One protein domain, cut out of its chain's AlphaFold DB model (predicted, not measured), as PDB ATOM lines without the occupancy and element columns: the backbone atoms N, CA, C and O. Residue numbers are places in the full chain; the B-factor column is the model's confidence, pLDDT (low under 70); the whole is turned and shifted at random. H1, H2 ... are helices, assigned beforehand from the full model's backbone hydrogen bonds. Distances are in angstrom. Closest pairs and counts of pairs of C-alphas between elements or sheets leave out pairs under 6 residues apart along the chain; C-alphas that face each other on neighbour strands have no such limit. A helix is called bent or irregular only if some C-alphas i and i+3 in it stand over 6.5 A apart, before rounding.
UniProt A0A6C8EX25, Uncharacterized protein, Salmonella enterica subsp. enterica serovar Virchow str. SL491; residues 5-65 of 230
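Overview. This is residues 5 to 65 of the 230 residues of an uncharacterized protein of Salmonella enterica subsp. enterica serovar Virchow str. SL491 (UniProt A0A6C8EX25). One long helix, H4, reaches away as an arm from a small, loose head in which three short helices, H1, H2 and H3, follow one another in an open hook. H4 stands free of that head over its whole length and makes the long axis of the domain. The printed part has 61 residues with four named helices, in the order H1, H2, H3, H4, and no named strand; the class is all helix. It is only just extended, close to loose, with a radius of gyration of the C-alphas of 15.8 A, and its C-alphas span 49 by 25 by 15 A.

Along the chain. H1 is residues 6 to 12, 10.0 A long, with C-alpha 6 at (10.540, 28.998, 14.993). H2 is residues 19 to 22, 5.7 A, and H3 is residues 26 to 33, 10.6 A. H4 is residues 37 to 65, 41.4 A, from C-alpha 37 at (2.041, 42.544, 14.728) to C-alpha 65 at (18.781, 20.736, -16.269).

Arrangement. H1 and H2 only just touch, with 3 pairs of C-alphas within 8 A; the closest, those of Thr 11 and Met 21, are 7.1 A apart. H2 and H3 touch only at the corner by their link, and only just, with 3 such pairs; the closest C-alphas, of Leu 22 and Arg 28, are 6.0 A apart. H1 and H3 are only just apart, at 8.3 A between their closest C-alphas. H4 is apart from H1, H2 and H3. It has a kink of 25 degrees near residue 49 and is neither bent nor irregular, but only just: C-alphas 49 and 52 are 6.3 A apart. In H1 and H3 every O i to N i+4 pair is within hydrogen-bond range, in H4 23 of 25; H2 is too short for such a pair.

Size, cuts and confidence. The C-alphas farthest apart, those of Gly 26 and Glu 64, are 49.3 A apart. The printed part has no cut. The links H2 to H3 and H3 to H4 are tight, H1 to H2 is short, and no link is long. Residues 13 to 18 and 36 to 65 stand free. The mean pLDDT of the printed part is 84.3, and no printed residue is under 70.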
ATOM      1  N   THR A   5       8.638  33.131  16.937       85.44
ATOM      2  CA  THR A   5       9.447  31.937  17.209       85.44
ATOM      3  C   THR A   5       9.471  30.971  16.021       85.44
ATOM      4  O   THR A   5       8.580  30.944  15.171       85.44
ATOM      5  N   THR A   6      10.480  30.100  15.971       84.31
ATOM      6  CA  THR A   6      10.540  28.998  14.993       84.31
ATOM      7  C   THR A   6       9.379  28.015  15.143       84.31
ATOM      8  O   THR A   6       8.924  27.467  14.142       84.31
ATOM      9  N   LYS A   7       8.869  27.811  16.364       84.12
ATOM     10  CA  LYS A   7       7.701  26.955  16.625       84.12
ATOM     11  C   LYS A   7       6.414  27.542  16.041       84.12
ATOM     12  O   LYS A   7       5.623  26.793  15.467       84.12
ATOM     13  N   PHE A   8       6.229  28.861  16.140       85.75
ATOM     14  CA  PHE A   8       5.126  29.566  15.485       85.75
ATOM     15  C   PHE A   8       5.178  29.367  13.965       85.75
ATOM     16  O   PHE A   8       4.220  28.867  13.381       85.75
ATOM     17  N   ILE A   9       6.330  29.644  13.342       88.25
ATOM     18  CA  ILE A   9       6.520  29.475  11.891       88.25
ATOM     19  C   ILE A   9       6.259  28.021  11.469       88.25
ATOM     20  O   ILE A   9       5.536  27.781  10.507       88.25
ATOM     21  N   ALA A  10       6.786  27.041  12.207       87.38
ATOM     22  CA  ALA A  10       6.562  25.625  11.921       87.38
ATOM     23  C   ALA A  10       5.085  25.208  12.044       87.38
ATOM     24  O   ALA A  10       4.641  24.321  11.321       87.38
ATOM     25  N   THR A  11       4.322  25.843  12.940       86.00
ATOM     26  CA  THR A  11       2.883  25.582  13.091       86.00
ATOM     27  C   THR A  11       2.087  26.182  11.933       86.00
ATOM     28  O   THR A  11       1.189  25.524  11.422       86.00
ATOM     29  N   VAL A  12       2.437  27.395  11.485       87.19
ATOM     30  CA  VAL A  12       1.778  28.077  10.352       87.19
ATOM     31  C   VAL A  12       2.061  27.383   9.015       87.19
ATOM     32  O   VAL A  12       1.202  27.367   8.142       87.19
ATOM     33  N   LEU A  13       3.242  26.784   8.853       88.62
ATOM     34  CA  LEU A  13       3.631  26.051   7.642       88.62
ATOM     35  C   LEU A  13       3.136  24.595   7.605       88.62
ATOM     36  O   LEU A  13       3.554  23.840   6.730       88.62
ATOM     37  N   ASN A  14       2.303  24.174   8.559       88.50
ATOM     38  CA  ASN A  14       1.727  22.835   8.549       88.50
ATOM     39  C   ASN A  14       0.718  22.696   7.396       88.50
ATOM     40  O   ASN A  14      -0.093  23.595   7.183       88.50
ATOM     41  N   ASP A  15       0.745  21.565   6.687       85.12
ATOM     42  CA  ASP A  15      -0.152  21.299   5.554       85.12
ATOM     43  C   ASP A  15      -1.643  21.384   5.948       85.12
ATOM     44  O   ASP A  15      -2.461  21.837   5.151       85.12
ATOM     45  N   ASP A  16      -1.979  21.034   7.198       89.00
ATOM     46  CA  ASP A  16      -3.339  21.070   7.756       89.00
ATOM     47  C   ASP A  16      -3.554  22.268   8.704       89.00
ATOM     48  O   ASP A  16      -4.309  22.189   9.681       89.00
ATOM     49  N   TYR A  17      -2.852  23.382   8.470       87.50
ATOM     50  CA  TYR A  17      -2.910  24.546   9.352       87.50
ATOM     51  C   TYR A  17      -4.346  25.032   9.594       87.50
ATOM     52  O   TYR A  17      -5.095  25.370   8.675       87.50
ATOM     53  N   THR A  18      -4.697  25.165  10.875       85.88
ATOM     54  CA  THR A  18      -5.893  25.883  11.322       85.88
ATOM     55  C   THR A  18      -5.525  26.884  12.420       85.88
ATOM     56  O   THR A  18      -4.649  26.592  13.241       85.88
ATOM     57  N   PRO A  19      -6.208  28.043  12.519       82.12
ATOM     58  CA  PRO A  19      -5.924  29.038  13.560       82.12
ATOM     59  C   PRO A  19      -5.984  28.478  14.991       82.12
ATOM     60  O   PRO A  19      -5.259  28.936  15.873       82.12
ATOM     61  N   ALA A  20      -6.796  27.439  15.217       83.88
ATOM     62  CA  ALA A  20      -6.902  26.748  16.501       83.88
ATOM     63  C   ALA A  20      -5.572  26.113  16.959       83.88
ATOM     64  O   ALA A  20      -5.312  26.029  18.159       83.88
ATOM     65  N   MET A  21      -4.685  25.731  16.033       83.44
ATOM     66  CA  MET A  21      -3.376  25.143  16.356       83.44
ATOM     67  C   MET A  21      -2.427  26.133  17.045       83.44
ATOM     68  O   MET A  21      -1.515  25.716  17.767       83.44
ATOM     69  N   LEU A  22      -2.650  27.439  16.862       82.44
ATOM     70  CA  LEU A  22      -1.911  28.503  17.550       82.44
ATOM     71  C   LEU A  22      -2.434  28.763  18.969       82.44
ATOM     72  O   LEU A  22      -1.795  29.477  19.731       82.44
ATOM     73  N   GLN A  23      -3.570  28.170  19.343       85.75
ATOM     74  CA  GLN A  23      -4.192  28.325  20.663       85.75
ATOM     75  C   GLN A  23      -4.304  27.000  21.435       85.75
ATOM     76  O   GLN A  23      -4.966  26.947  22.475       85.75
ATOM     77  N   ALA A  24      -3.663  25.938  20.936       78.75
ATOM     78  CA  ALA A  24      -3.836  24.564  21.405       78.75
ATOM     79  C   ALA A  24      -3.489  24.356  22.894       78.75
ATOM     80  O   ALA A  24      -4.111  23.532  23.560       78.75
ATOM     81  N   ASP A  25      -2.544  25.123  23.437       81.31
ATOM     82  CA  ASP A  25      -2.088  25.021  24.825       81.31
ATOM     83  C   ASP A  25      -1.854  26.411  25.454       81.31
ATOM     84  O   ASP A  25      -1.950  27.444  24.787       81.31
ATOM     85  N   GLY A  26      -1.645  26.443  26.776       80.00
ATOM     86  CA  GLY A  26      -1.497  27.688  27.539       80.00
ATOM     87  C   GLY A  26      -0.261  28.497  27.151       80.00
ATOM     88  O   GLY A  26      -0.339  29.724  27.088       80.00
ATOM     89  N   ASP A  27       0.832  27.816  26.816       81.38
ATOM     90  CA  ASP A  27       2.090  28.450  26.430       81.38
ATOM     91  C   ASP A  27       1.958  29.120  25.059       81.38
ATOM     92  O   ASP A  27       2.305  30.288  24.911       81.38
ATOM     93  N   ARG A  28       1.347  28.448  24.075       79.31
ATOM     94  CA  ARG A  28       1.086  29.012  22.739       79.31
ATOM     95  C   ARG A  28       0.135  30.198  22.769       79.31
ATOM     96  O   ARG A  28       0.352  31.172  22.054       79.31
ATOM     97  N   ARG A  29      -0.905  30.147  23.608       84.38
ATOM     98  CA  ARG A  29      -1.806  31.297  23.799       84.38
ATOM     99  C   ARG A  29      -1.054  32.499  24.364       84.38
ATOM    100  O   ARG A  29      -1.303  33.619  23.931       84.38
ATOM    101  N   ASN A  30      -0.122  32.264  25.286       84.56
ATOM    102  CA  ASN A  30       0.725  33.311  25.841       84.56
ATOM    103  C   ASN A  30       1.744  33.836  24.807       84.56
ATOM    104  O   ASN A  30       1.941  35.042  24.703       84.56
ATOM    105  N   GLU A  31       2.348  32.966  23.993       83.31
ATOM    106  CA  GLU A  31       3.225  33.372  22.882       83.31
ATOM    107  C   GLU A  31       2.477  34.242  21.858       83.31
ATOM    108  O   GLU A  31       2.985  35.283  21.451       83.31
ATOM    109  N   LEU A  32       1.252  33.857  21.487       85.50
ATOM    110  CA  LEU A  32       0.420  34.608  20.547       85.50
ATOM    111  C   LEU A  32      -0.010  35.969  21.115       85.50
ATOM    112  O   LEU A  32      -0.007  36.960  20.393       85.50
ATOM    113  N   ALA A  33      -0.350  36.028  22.407       87.12
ATOM    114  CA  ALA A  33      -0.755  37.265  23.075       87.12
ATOM    115  C   ALA A  33       0.383  38.294  23.190       87.12
ATOM    116  O   ALA A  33       0.120  39.493  23.207       87.12
ATOM    117  N   ASN A  34       1.634  37.834  23.255       87.75
ATOM    118  CA  ASN A  34       2.819  38.689  23.349       87.75
ATOM    119  C   ASN A  34       3.485  38.958  21.987       87.75
ATOM    120  O   ASN A  34       4.579  39.524  21.943       87.75
ATOM    121  N   MET A  35       2.867  38.530  20.884       86.38
ATOM    122  CA  MET A  35       3.434  38.676  19.546       86.38
ATOM    123  C   MET A  35       3.225  40.088  18.998       86.38
ATOM    124  O   MET A  35       2.111  40.610  18.996       86.38
ATOM    125  N   ASP A  36       4.295  40.688  18.480       89.12
ATOM    126  CA  ASP A  36       4.233  41.993  17.826       89.12
ATOM    127  C   ASP A  36       3.736  41.847  16.379       89.12
ATOM    128  O   ASP A  36       4.324  41.150  15.545       89.12
ATOM    129  N   THR A  37       2.649  42.543  16.061       87.94
ATOM    130  CA  THR A  37       2.041  42.544  14.728       87.94
ATOM    131  C   THR A  37       2.921  43.233  13.682       87.94
ATOM    132  O   THR A  37       2.864  42.866  12.507       87.94
ATOM    133  N   ASN A  38       3.801  44.158  14.078       89.00
ATOM    134  CA  ASN A  38       4.759  44.787  13.162       89.00
ATOM    135  C   ASN A  38       5.847  43.806  12.706       89.00
ATOM    136  O   ASN A  38       6.332  43.879  11.572       89.00
ATOM    137  N   GLU A  39       6.221  42.854  13.564       86.88
ATOM    138  CA  GLU A  39       7.141  41.782  13.184       86.88
ATOM    139  C   GLU A  39       6.492  40.825  12.185       86.88
ATOM    140  O   GLU A  39       7.171  40.366  11.263       86.88
ATOM    141  N   LEU A  40       5.185  40.562  12.323       85.69
ATOM    142  CA  LEU A  40       4.428  39.760  11.359       85.69
ATOM    143  C   LEU A  40       4.375  40.452   9.997       85.69
ATOM    144  O   LEU A  40       4.644  39.805   8.987       85.69
ATOM    145  N   GLN A  41       4.125  41.763   9.967       87.31
ATOM    146  CA  GLN A  41       4.151  42.530   8.722       87.31
ATOM    147  C   GLN A  41       5.545  42.514   8.080       87.31
ATOM    148  O   GLN A  41       5.686  42.182   6.908       87.31
ATOM    149  N   THR A  42       6.596  42.741   8.874       86.81
ATOM    150  CA  THR A  42       7.987  42.668   8.397       86.81
ATOM    151  C   THR A  42       8.329  41.282   7.837       86.81
ATOM    152  O   THR A  42       9.097  41.164   6.879       86.81
ATOM    153  N   LEU A  43       7.804  40.212   8.442       87.56
ATOM    154  CA  LEU A  43       7.991  38.849   7.953       87.56
ATOM    155  C   LEU A  43       7.265  38.630   6.622       87.56
ATOM    156  O   LEU A  43       7.855  38.040   5.719       87.56
ATOM    157  N   ILE A  44       6.030  39.117   6.488       88.25
ATOM    158  CA  ILE A  44       5.258  39.058   5.240       88.25
ATOM    159  C   ILE A  44       6.012  39.772   4.117       88.25
ATOM    160  O   ILE A  44       6.230  39.168   3.070       88.25
ATOM    161  N   ASP A  45       6.475  40.998   4.357       85.06
ATOM    162  CA  ASP A  45       7.175  41.802   3.349       85.06
ATOM    163  C   ASP A  45       8.462  41.099   2.883       85.06
ATOM    164  O   ASP A  45       8.707  40.932   1.691       85.06
ATOM    165  N   ARG A  46       9.248  40.556   3.822       86.44
ATOM    166  CA  ARG A  46      10.466  39.799   3.482       86.44
ATOM    167  C   ARG A  46      10.171  38.499   2.746       86.44
ATOM    168  O   ARG A  46      10.951  38.093   1.890       86.44
ATOM    169  N   LEU A  47       9.086  37.805   3.088       88.31
ATOM    170  CA  LEU A  47       8.678  36.603   2.362       88.31
ATOM    171  C   LEU A  47       8.208  36.952   0.946       88.31
ATOM    172  O   LEU A  47       8.512  36.197   0.023       88.31
ATOM    173  N   ALA A  48       7.548  38.098   0.759       87.06
ATOM    174  CA  ALA A  48       7.165  38.601  -0.555       87.06
ATOM    175  C   ALA A  48       8.385  38.828  -1.463       87.06
ATOM    176  O   ALA A  48       8.321  38.472  -2.637       87.06
ATOM    177  N   ASP A  49       9.512  39.294  -0.912       83.56
ATOM    178  CA  ASP A  49      10.781  39.438  -1.646       83.56
ATOM    179  C   ASP A  49      11.467  38.091  -1.941       83.56
ATOM    180  O   ASP A  49      12.116  37.908  -2.974       83.56
ATOM    181  N   VAL A  50      11.327  37.108  -1.048       85.00
ATOM    182  CA  VAL A  50      11.961  35.786  -1.203       85.00
ATOM    183  C   VAL A  50      11.232  34.915  -2.233       85.00
ATOM    184  O   VAL A  50      11.872  34.119  -2.922       85.00
ATOM    185  N   ILE A  51       9.913  35.058  -2.379       83.38
ATOM    186  CA  ILE A  51       9.111  34.309  -3.362       83.38
ATOM    187  C   ILE A  51       9.658  34.426  -4.801       83.38
ATOM    188  O   ILE A  51       9.913  33.377  -5.409       83.38
ATOM    189  N   PRO A  52       9.868  35.628  -5.379       84.25
ATOM    190  CA  PRO A  52      10.398  35.756  -6.733       84.25
ATOM    191  C   PRO A  52      11.817  35.193  -6.840       84.25
ATOM    192  O   PRO A  52      12.101  34.489  -7.806       84.25
ATOM    193  N   MET A  53      12.663  35.382  -5.824       85.44
ATOM    194  CA  MET A  53      14.018  34.819  -5.790       85.44
ATOM    195  C   MET A  53      14.011  33.280  -5.827       85.44
ATOM    196  O   MET A  53      14.780  32.660  -6.563       85.44
ATOM    197  N   VAL A  54      13.121  32.630  -5.071       82.56
ATOM    198  CA  VAL A  54      12.976  31.163  -5.091       82.56
ATOM    199  C   VAL A  54      12.492  30.679  -6.456       82.56
ATOM    200  O   VAL A  54      12.981  29.662  -6.955       82.56
ATOM    201  N   ASN A  55      11.546  31.390  -7.069       86.69
ATOM    202  CA  ASN A  55      11.047  31.054  -8.399       86.69
ATOM    203  C   ASN A  55      12.125  31.224  -9.471       86.69
ATOM    204  O   ASN A  55      12.257  30.356 -10.334       86.69
ATOM    205  N   GLU A  56      12.933  32.277  -9.377       86.69
ATOM    206  CA  GLU A  56      14.069  32.510 -10.262       86.69
ATOM    207  C   GLU A  56      15.091  31.374 -10.155       86.69
ATOM    208  O   GLU A  56      15.417  30.750 -11.161       86.69
ATOM    209  N   ILE A  57      15.514  31.010  -8.940       82.75
ATOM    210  CA  ILE A  57      16.464  29.908  -8.723       82.75
ATOM    211  C   ILE A  57      15.894  28.576  -9.232       82.75
ATOM    212  O   ILE A  57      16.610  27.775  -9.836       82.75
ATOM    213  N   ARG A  58      14.600  28.307  -9.009       81.19
ATOM    214  CA  ARG A  58      13.934  27.109  -9.552       81.19
ATOM    215  C   ARG A  58      13.916  27.123 -11.082       81.19
ATOM    216  O   ARG A  58      14.138  26.079 -11.692       81.19
ATOM    217  N   GLY A  59      13.672  28.285 -11.684       82.62
ATOM    218  CA  GLY A  59      13.719  28.497 -13.128       82.62
ATOM    219  C   GLY A  59      15.111  28.252 -13.701       82.62
ATOM    220  O   GLY A  59      15.247  27.466 -14.635       82.62
ATOM    221  N   GLN A  60      16.143  28.837 -13.092       81.44
ATOM    222  CA  GLN A  60      17.545  28.654 -13.477       81.44
ATOM    223  C   GLN A  60      17.954  27.183 -13.398       81.44
ATOM    224  O   GLN A  60      18.416  26.627 -14.389       81.44
ATOM    225  N   LYS A  61      17.669  26.497 -12.283       74.25
ATOM    226  CA  LYS A  61      17.949  25.057 -12.152       74.25
ATOM    227  C   LYS A  61      17.229  24.215 -13.201       74.25
ATOM    228  O   LYS A  61      17.782  23.237 -13.693       74.25
ATOM    229  N   ARG A  62      15.991  24.576 -13.554       77.00
ATOM    230  CA  ARG A  62      15.243  23.894 -14.616       77.00
ATOM    231  C   ARG A  62      15.876  24.136 -15.985       77.00
ATOM    232  O   ARG A  62      15.965  23.197 -16.764       77.00
ATOM    233  N   GLN A  63      16.329  25.355 -16.266       75.44
ATOM    234  CA  GLN A  63      17.025  25.688 -17.510       75.44
ATOM    235  C   GLN A  63      18.393  25.008 -17.608       75.44
ATOM    236  O   GLN A  63      18.737  24.498 -18.665       75.44
ATOM    237  N   GLU A  64      19.157  24.945 -16.519       73.69
ATOM    238  CA  GLU A  64      20.417  24.199 -16.453       73.69
ATOM    239  C   GLU A  64      20.187  22.704 -16.681       73.69
ATOM    240  O   GLU A  64      20.878  22.095 -17.491       73.69
ATOM    241  N   ALA A  65      19.168  22.124 -16.040       70.62
ATOM    242  CA  ALA A  65      18.781  20.736 -16.269       70.62
ATOM    243  C   ALA A  65      18.332  20.492 -17.720       70.62
ATOM    244  O   ALA A  65      18.675  19.463 -18.291       70.62
TER     245      ALA A  65